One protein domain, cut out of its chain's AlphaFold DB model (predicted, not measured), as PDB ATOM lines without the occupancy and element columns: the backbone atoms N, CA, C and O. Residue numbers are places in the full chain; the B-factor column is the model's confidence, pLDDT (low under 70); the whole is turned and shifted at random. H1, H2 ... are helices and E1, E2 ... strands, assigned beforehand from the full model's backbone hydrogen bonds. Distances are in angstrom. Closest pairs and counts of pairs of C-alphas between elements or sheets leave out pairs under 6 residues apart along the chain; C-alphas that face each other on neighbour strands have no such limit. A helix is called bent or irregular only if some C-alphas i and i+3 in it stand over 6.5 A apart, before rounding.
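Overview. This is residues 3 to 59 of the 548 residues of an uncharacterized protein of Candidatus Helarchaeota archaeon (UniProt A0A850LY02). A two-stranded antiparallel hairpin, E1 and E2, has a single helix, H1, packed over one face. A long loop joins the strands, and residues 51 to 57 stick out. The 57 printed residues run E1, E2, H1; the class is mixed, with under half of the residues in named elements. The whole is loose, with a radius of gyration of the C-alphas of 13.2 A and spans of 38 by 27 by 20 A.

Along the chain. E1, residues 6 to 12, begins at C-alpha 6 (71.343, 33.280, 30.083) and is 18.2 A long. E2, residues 24 to 29, measures 15.8 A. H1, residues 39 to 52, measures 20.2 A and ends at C-alpha 52 (90.383, 47.599, 44.166). H1 is only just irregular: C-alphas 44 and 47 are 6.7 A apart.

Arrangement. E1 and E2 are antiparallel at 156 degrees, with N 11 and O 25 within hydrogen-bond range at 2.9 A. The closest C-alphas of E1 and H1, Cys 9 and Glu 39, are 6.6 A apart. Those of E2 and H1, Val 25 and Ile 46, are 7.7 A apart. In H1, 7 of 10 O i to N i+4 pairs are within range.

Size, cuts and confidence. The farthest C-alphas, Glu 18 and Thr 32, are 39.7 A apart. The printed part has no cut. The link E1 to E2 is long. Residues 3 to 4 and 15 to 20 have pLDDT under 70.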
ATOM      1  N   ILE A   3      70.402  36.983  27.221       66.62
ATOM      2  CA  ILE A   3      71.260  36.790  26.041       66.62
ATOM      3  C   ILE A   3      71.471  35.285  25.888       66.62
ATOM      4  O   ILE A   3      71.954  34.645  26.813       66.62
ATOM      5  N   GLU A   4      71.058  34.710  24.757       66.88
ATOM      6  CA  GLU A   4      71.253  33.278  24.440       66.88
ATOM      7  C   GLU A   4      70.702  32.286  25.490       66.88
ATOM      8  O   GLU A   4      71.172  31.159  25.609       66.88
ATOM      9  N   GLY A   5      69.670  32.687  26.239       71.31
ATOM     10  CA  GLY A   5      69.073  31.875  27.308       71.31
ATOM     11  C   GLY A   5      69.700  32.080  28.688       71.31
ATOM     12  O   GLY A   5      69.182  31.535  29.650       71.31
ATOM     13  N   LEU A   6      70.747  32.901  28.804       76.88
ATOM     14  CA  LEU A   6      71.343  33.280  30.083       76.88
ATOM     15  C   LEU A   6      70.647  34.510  30.659       76.88
ATOM     16  O   LEU A   6      70.511  35.537  29.984       76.88
ATOM     17  N   ASN A   7      70.266  34.427  31.932       86.75
ATOM     18  CA  ASN A   7      69.841  35.585  32.705       86.75
ATOM     19  C   ASN A   7      71.079  36.387  33.111       86.75
ATOM     20  O   ASN A   7      71.997  35.869  33.741       86.75
ATOM     21  N   ILE A   8      71.128  37.661  32.726       88.94
ATOM     22  CA  ILE A   8      72.269  38.533  33.013       88.94
ATOM     23  C   ILE A   8      71.776  39.790  33.724       88.94
ATOM     24  O   ILE A   8      70.893  40.499  33.221       88.94
ATOM     25  N   CYS A   9      72.386  40.070  34.876       90.38
ATOM     26  CA  CYS A   9      72.364  41.375  35.526       90.38
ATOM     27  C   CYS A   9      73.705  42.048  35.242       90.38
ATOM     28  O   CYS A   9      74.751  41.490  35.564       90.38
ATOM     29  N   SER A  10      73.703  43.223  34.625       90.00
ATOM     30  CA  SER A  10      74.940  43.915  34.277       90.00
ATOM     31  C   SER A  10      74.895  45.381  34.653       90.00
ATOM     32  O   SER A  10      73.830  45.978  34.788       90.00
ATOM     33  N   TYR A  11      76.080  45.944  34.848       89.56
ATOM     34  CA  TYR A  11      76.265  47.347  35.154       89.56
ATOM     35  C   TYR A  11      77.485  47.886  34.418       89.56
ATOM     36  O   TYR A  11      78.501  47.199  34.263       89.56
ATOM     37  N   TYR A  12      77.366  49.132  33.977       87.06
ATOM     38  CA  TYR A  12      78.375  49.826  33.202       87.06
ATOM     39  C   TYR A  12      78.756  51.132  33.895       87.06
ATOM     40  O   TYR A  12      77.888  51.926  34.243       87.06
ATOM     41  N   THR A  13      80.053  51.362  34.104       80.44
ATOM     42  CA  THR A  13      80.529  52.478  34.939       80.44
ATOM     43  C   THR A  13      80.532  53.850  34.255       80.44
ATOM     44  O   THR A  13      80.911  54.816  34.910       80.44
ATOM     45  N   GLY A  14      80.125  53.971  32.985       74.94
ATOM     46  CA  GLY A  14      79.935  55.267  32.314       74.94
ATOM     47  C   GLY A  14      80.694  55.458  30.995       74.94
ATOM     48  O   GLY A  14      81.321  54.541  30.480       74.94
ATOM     49  N   LEU A  15      80.598  56.654  30.407       65.12
ATOM     50  CA  LEU A  15      81.066  56.970  29.051       65.12
ATOM     51  C   LEU A  15      82.580  57.241  28.945       65.12
ATOM     52  O   LEU A  15      83.188  57.667  29.922       65.12
ATOM     53  N   PRO A  16      83.164  56.966  27.756       61.28
ATOM     54  CA  PRO A  16      84.414  57.441  27.171       61.28
ATOM     55  C   PRO A  16      85.361  58.482  27.770       61.28
ATOM     56  O   PRO A  16      85.836  59.248  26.946       61.28
ATOM     57  N   GLU A  17      85.632  58.644  29.065       65.25
ATOM     58  CA  GLU A  17      86.472  59.786  29.490       65.25
ATOM     59  C   GLU A  17      87.983  59.523  29.342       65.25
ATOM     60  O   GLU A  17      88.505  58.503  29.803       65.25
ATOM     61  N   GLU A  18      88.707  60.472  28.729       58.84
ATOM     62  CA  GLU A  18      90.168  60.411  28.612       58.84
ATOM     63  C   GLU A  18      90.813  60.241  29.997       58.84
ATOM     64  O   GLU A  18      90.619  61.039  30.912       58.84
ATOM     65  N   GLY A  19      91.589  59.166  30.161       65.44
ATOM     66  CA  GLY A  19      92.285  58.859  31.413       65.44
ATOM     67  C   GLY A  19      91.454  58.129  32.479       65.44
ATOM     68  O   GLY A  19      92.010  57.810  33.535       65.44
ATOM     69  N   LYS A  20      90.173  57.805  32.232       69.81
ATOM     70  CA  LYS A  20      89.352  56.984  33.141       69.81
ATOM     71  C   LYS A  20      89.113  55.584  32.567       69.81
ATOM     72  O   LYS A  20      88.521  55.412  31.507       69.81
ATOM     73  N   ASP A  21      89.552  54.566  33.308       77.50
ATOM     74  CA  ASP A  21      89.261  53.170  32.968       77.50
ATOM     75  C   ASP A  21      87.751  52.899  33.069       77.50
ATOM     76  O   ASP A  21      87.098  53.330  34.024       77.50
ATOM     77  N   GLN A  22      87.221  52.117  32.132       81.94
ATOM     78  CA  GLN A  22      85.801  51.782  32.067       81.94
ATOM     79  C   GLN A  22      85.566  50.313  32.344       81.94
ATOM     80  O   GLN A  22      86.323  49.456  31.884       81.94
ATOM     81  N   PHE A  23      84.480  50.018  33.051       86.25
ATOM     82  CA  PHE A  23      84.158  48.658  33.438       86.25
ATOM     83  C   PHE A  23      82.735  48.317  33.045       86.25
ATOM     84  O   PHE A  23      81.775  49.010  33.383       86.25
ATOM     85  N   TYR A  24      82.627  47.193  32.352       89.00
ATOM     86  CA  TYR A  24      81.394  46.454  32.205       89.00
ATOM     87  C   TYR A  24      81.496  45.216  33.087       89.00
ATOM     88  O   TYR A  24      82.401  44.398  32.914       89.00
ATOM     89  N   VAL A  25      80.590  45.090  34.048       89.19
ATOM     90  CA  VAL A  25      80.529  43.925  34.929       89.19
ATOM     91  C   VAL A  25      79.193  43.249  34.709       89.19
ATOM     92  O   VAL A  25      78.141  43.885  34.769       89.19
ATOM     93  N   ALA A  26      79.248  41.947  34.464       90.81
ATOM     94  CA  ALA A  26      78.081  41.111  34.282       90.81
ATOM     95  C   ALA A  26      78.086  40.000  35.330       90.81
ATOM     96  O   ALA A  26      79.064  39.268  35.481       90.81
ATOM     97  N   LEU A  27      76.968  39.882  36.032       90.81
ATOM     98  CA  LEU A  27      76.630  38.740  36.852       90.81
ATOM     99  C   LEU A  27      75.818  37.777  35.984       90.81
ATOM    100  O   LEU A  27      74.721  38.109  35.525       90.81
ATOM    101  N   ILE A  28      76.397  36.605  35.730       91.69
ATOM    102  CA  ILE A  28      75.746  35.519  34.998       91.69
ATOM    103  C   ILE A  28      74.915  34.734  36.007       91.69
ATOM    104  O   ILE A  28      75.459  34.233  36.991       91.69
ATOM    105  N   LEU A  29      73.613  34.670  35.763       90.62
ATOM    106  CA  LEU A  29      72.627  34.074  36.650       90.62
ATOM    107  C   LEU A  29      72.096  32.766  36.068       90.62
ATOM    108  O   LEU A  29      72.158  32.532  34.858       90.62
ATOM    109  N   GLU A  30      71.540  31.927  36.935       88.81
ATOM    110  CA  GLU A  30      70.822  30.733  36.501       88.81
ATOM    111  C   GLU A  30      69.491  31.104  35.819       88.81
ATOM    112  O   GLU A  30      68.875  32.133  36.106       88.81
ATOM    113  N   ASP A  31      68.974  30.218  34.964       86.12
ATOM    114  CA  ASP A  31      67.719  30.420  34.215       86.12
ATOM    115  C   ASP A  31      66.496  30.689  35.117       86.12
ATOM    116  O   ASP A  31      65.470  31.201  34.665       86.12
ATOM    117  N   THR A  32      66.587  30.322  36.398       88.12
ATOM    118  CA  THR A  32      65.517  30.507  37.390       88.12
ATOM    119  C   THR A  32      65.621  31.805  38.188       88.12
ATOM    120  O   THR A  32      64.669  32.171  38.879       88.12
ATOM    121  N   GLU A  33      66.755  32.494  38.108       88.81
ATOM    122  CA  GLU A  33      67.030  33.699  38.880       88.81
ATOM    123  C   GLU A  33      66.573  34.957  38.138       88.81
ATOM    124  O   GLU A  33      66.807  35.113  36.941       88.81
ATOM    125  N   ASP A  34      65.933  35.878  38.861       88.06
ATOM    126  CA  ASP A  34      65.496  37.168  38.321       88.06
ATOM    127  C   ASP A  34      66.629  38.208  38.435       88.06
ATOM    128  O   ASP A  34      67.021  38.552  39.558       88.06
ATOM    129  N   PRO A  35      67.139  38.754  37.310       88.50
ATOM    130  CA  PRO A  35      68.172  39.790  37.313       88.50
ATOM    131  C   PRO A  35      67.824  41.024  38.150       88.50
ATOM    132  O   PRO A  35      68.706  41.601  38.784       88.50
ATOM    133  N   SER A  36      66.543  41.393  38.206       87.00
ATOM    134  CA  SER A  36      66.063  42.639  38.824       87.00
ATOM    135  C   SER A  36      66.316  42.693  40.336       87.00
ATOM    136  O   SER A  36      66.362  43.765  40.946       87.00
ATOM    137  N   ILE A  37      66.469  41.530  40.977       88.75
ATOM    138  CA  ILE A  37      66.730  41.427  42.419       88.75
ATOM    139  C   ILE A  37      68.210  41.721  42.724       88.75
ATOM    140  O   ILE A  37      68.541  42.175  43.819       88.75
ATOM    141  N   TYR A  38      69.097  41.521  41.746       89.75
ATOM    142  CA  TYR A  38      70.540  41.697  41.900       89.75
ATOM    143  C   TYR A  38      71.029  43.113  41.581       89.75
ATOM    144  O   TYR A  38      72.129  43.468  42.007       89.75
ATOM    145  N   GLU A  39      70.227  43.942  40.912       88.50
ATOM    146  CA  GLU A  39      70.608  45.301  40.497       88.50
ATOM    147  C   GLU A  39      71.131  46.154  41.664       88.50
ATOM    148  O   GLU A  39      72.235  46.689  41.583       88.50
ATOM    149  N   GLU A  40      70.403  46.209  42.791       87.69
ATOM    150  CA  GLU A  40      70.817  46.968  43.988       87.69
ATOM    151  C   GLU A  40      72.173  46.479  44.511       87.69
ATOM    152  O   GLU A  40      73.085  47.269  44.745       87.69
ATOM    153  N   SER A  41      72.340  45.161  44.628       88.56
ATOM    154  CA  SER A  41      73.586  44.569  45.119       88.56
ATOM    155  C   SER A  41      74.774  44.825  44.192       88.56
ATOM    156  O   SER A  41      75.888  45.063  44.663       88.56
ATOM    157  N   LEU A  42      74.543  44.806  42.877       90.31
ATOM    158  CA  LEU A  42      75.587  45.011  41.888       90.31
ATOM    159  C   LEU A  42      76.050  46.468  41.903       90.31
ATOM    160  O   LEU A  42      77.246  46.716  42.028       90.31
ATOM    161  N   VAL A  43      75.117  47.426  41.885       89.00
ATOM    162  CA  VAL A  43      75.432  48.863  41.944       89.00
ATOM    163  C   VAL A  43      76.195  49.224  43.222       89.00
ATOM    164  O   VAL A  43      77.153  49.991  43.168       89.00
ATOM    165  N   GLU A  44      75.840  48.650  44.375       88.25
ATOM    166  CA  GLU A  44      76.539  48.962  45.633       88.25
ATOM    167  C   GLU A  44      77.938  48.335  45.734       88.25
ATOM    168  O   GLU A  44      78.812  48.895  46.398       88.25
ATOM    169  N   THR A  45      78.171  47.182  45.100       88.56
ATOM    170  CA  THR A  45      79.457  46.465  45.195       88.56
ATOM    171  C   THR A  45      80.444  46.860  44.105       88.56
ATOM    172  O   THR A  45      81.654  46.848  44.338       88.56
ATOM    173  N   ILE A  46      79.966  47.251  42.925       88.06
ATOM    174  CA  ILE A  46      80.817  47.461  41.753       88.06
ATOM    175  C   ILE A  46      81.828  48.581  41.931       88.06
ATOM    176  O   ILE A  46      82.989  48.410  41.568       88.06
ATOM    177  N   TYR A  47      81.426  49.691  42.548       81.69
ATOM    178  CA  TYR A  47      82.328  50.805  42.816       81.69
ATOM    179  C   TYR A  47      83.480  50.363  43.726       81.69
ATOM    180  O   TYR A  47      84.639  50.676  43.461       81.69
ATOM    181  N   GLU A  48      83.187  49.540  44.738       84.81
ATOM    182  CA  GLU A  48      84.204  49.029  45.658       84.81
ATOM    183  C   GLU A  48      85.119  47.977  45.015       84.81
ATOM    184  O   GLU A  48      86.294  47.886  45.377       84.81
ATOM    185  N   ILE A  49      84.600  47.189  44.067       88.81
ATOM    186  CA  ILE A  49      85.386  46.239  43.267       88.81
ATOM    187  C   ILE A  49      86.324  47.010  42.333       88.81
ATOM    188  O   ILE A  49      87.532  46.765  42.321       88.81
ATOM    189  N   VAL A  50      85.791  47.975  41.581       87.12
ATOM    190  CA  VAL A  50      86.535  48.757  40.585       87.12
ATOM    191  C   VAL A  50      87.669  49.550  41.231       87.12
ATOM    192  O   VAL A  50      88.779  49.569  40.693       87.12
ATOM    193  N   GLU A  51      87.453  50.141  42.408       85.56
ATOM    194  CA  GLU A  51      88.509  50.819  43.176       85.56
ATOM    195  C   GLU A  51      89.669  49.883  43.558       85.56
ATOM    196  O   GLU A  51      90.812  50.319  43.713       85.56
ATOM    197  N   GLN A  52      89.407  48.583  43.697       89.25
ATOM    198  CA  GLN A  52      90.383  47.599  44.166       89.25
ATOM    199  C   GLN A  52      91.091  46.834  43.044       89.25
ATOM    200  O   GLN A  52      92.015  46.072  43.328       89.25
ATOM    201  N   ARG A  53      90.737  47.087  41.778       88.44
ATOM    202  CA  ARG A  53      91.240  46.363  40.594       88.44
ATOM    203  C   ARG A  53      92.763  46.306  40.448       88.44
ATOM    204  O   ARG A  53      93.292  45.325  39.943       88.44
ATOM    205  N   LYS A  54      93.478  47.353  40.875       89.19
ATOM    206  CA  LYS A  54      94.944  47.460  40.718       89.19
ATOM    207  C   LYS A  54      95.718  46.764  41.845       89.19
ATOM    208  O   LYS A  54      96.945  46.782  41.842       89.19
ATOM    209  N   LYS A  55      95.028  46.194  42.840       92.06
ATOM    210  CA  LYS A  55      95.674  45.532  43.978       92.06
ATOM    211  C   LYS A  55      96.129  44.116  43.600       92.06
ATOM    212  O   LYS A  55      95.400  43.416  42.901       92.06
ATOM    213  N   PRO A  56      97.278  43.641  44.116       91.62
ATOM    214  CA  PRO A  56      97.804  42.313  43.781       91.62
ATOM    215  C   PRO A  56      96.883  41.165  44.228       91.62
ATOM    216  O   PRO A  56      96.907  40.092  43.642       91.62
ATOM    217  N   ASN A  57      96.040  41.397  45.236       92.62
ATOM    218  CA  ASN A  57      95.061  40.441  45.756       92.62
ATOM    219  C   ASN A  57      93.639  40.665  45.205       92.62
ATOM    220  O   ASN A  57      92.658  40.303  45.855       92.62
ATOM    221  N   PHE A  58      93.503  41.286  44.028       92.31
ATOM    222  CA  PHE A  58      92.197  41.605  43.448       92.31
ATOM    223  C   PHE A  58      91.297  40.375  43.266       92.31
ATOM    224  O   PHE A  58      90.107  40.457  43.546       92.31
ATOM    225  N   ASN A  59      91.851  39.220  42.885       92.31
ATOM    226  CA  ASN A  59      91.067  37.991  42.710       92.31
ATOM    227  C   ASN A  59      90.395  37.530  44.015       92.31
ATOM    228  O   ASN A  59      89.228  37.140  44.002       92.31
TER     229      ASN A  59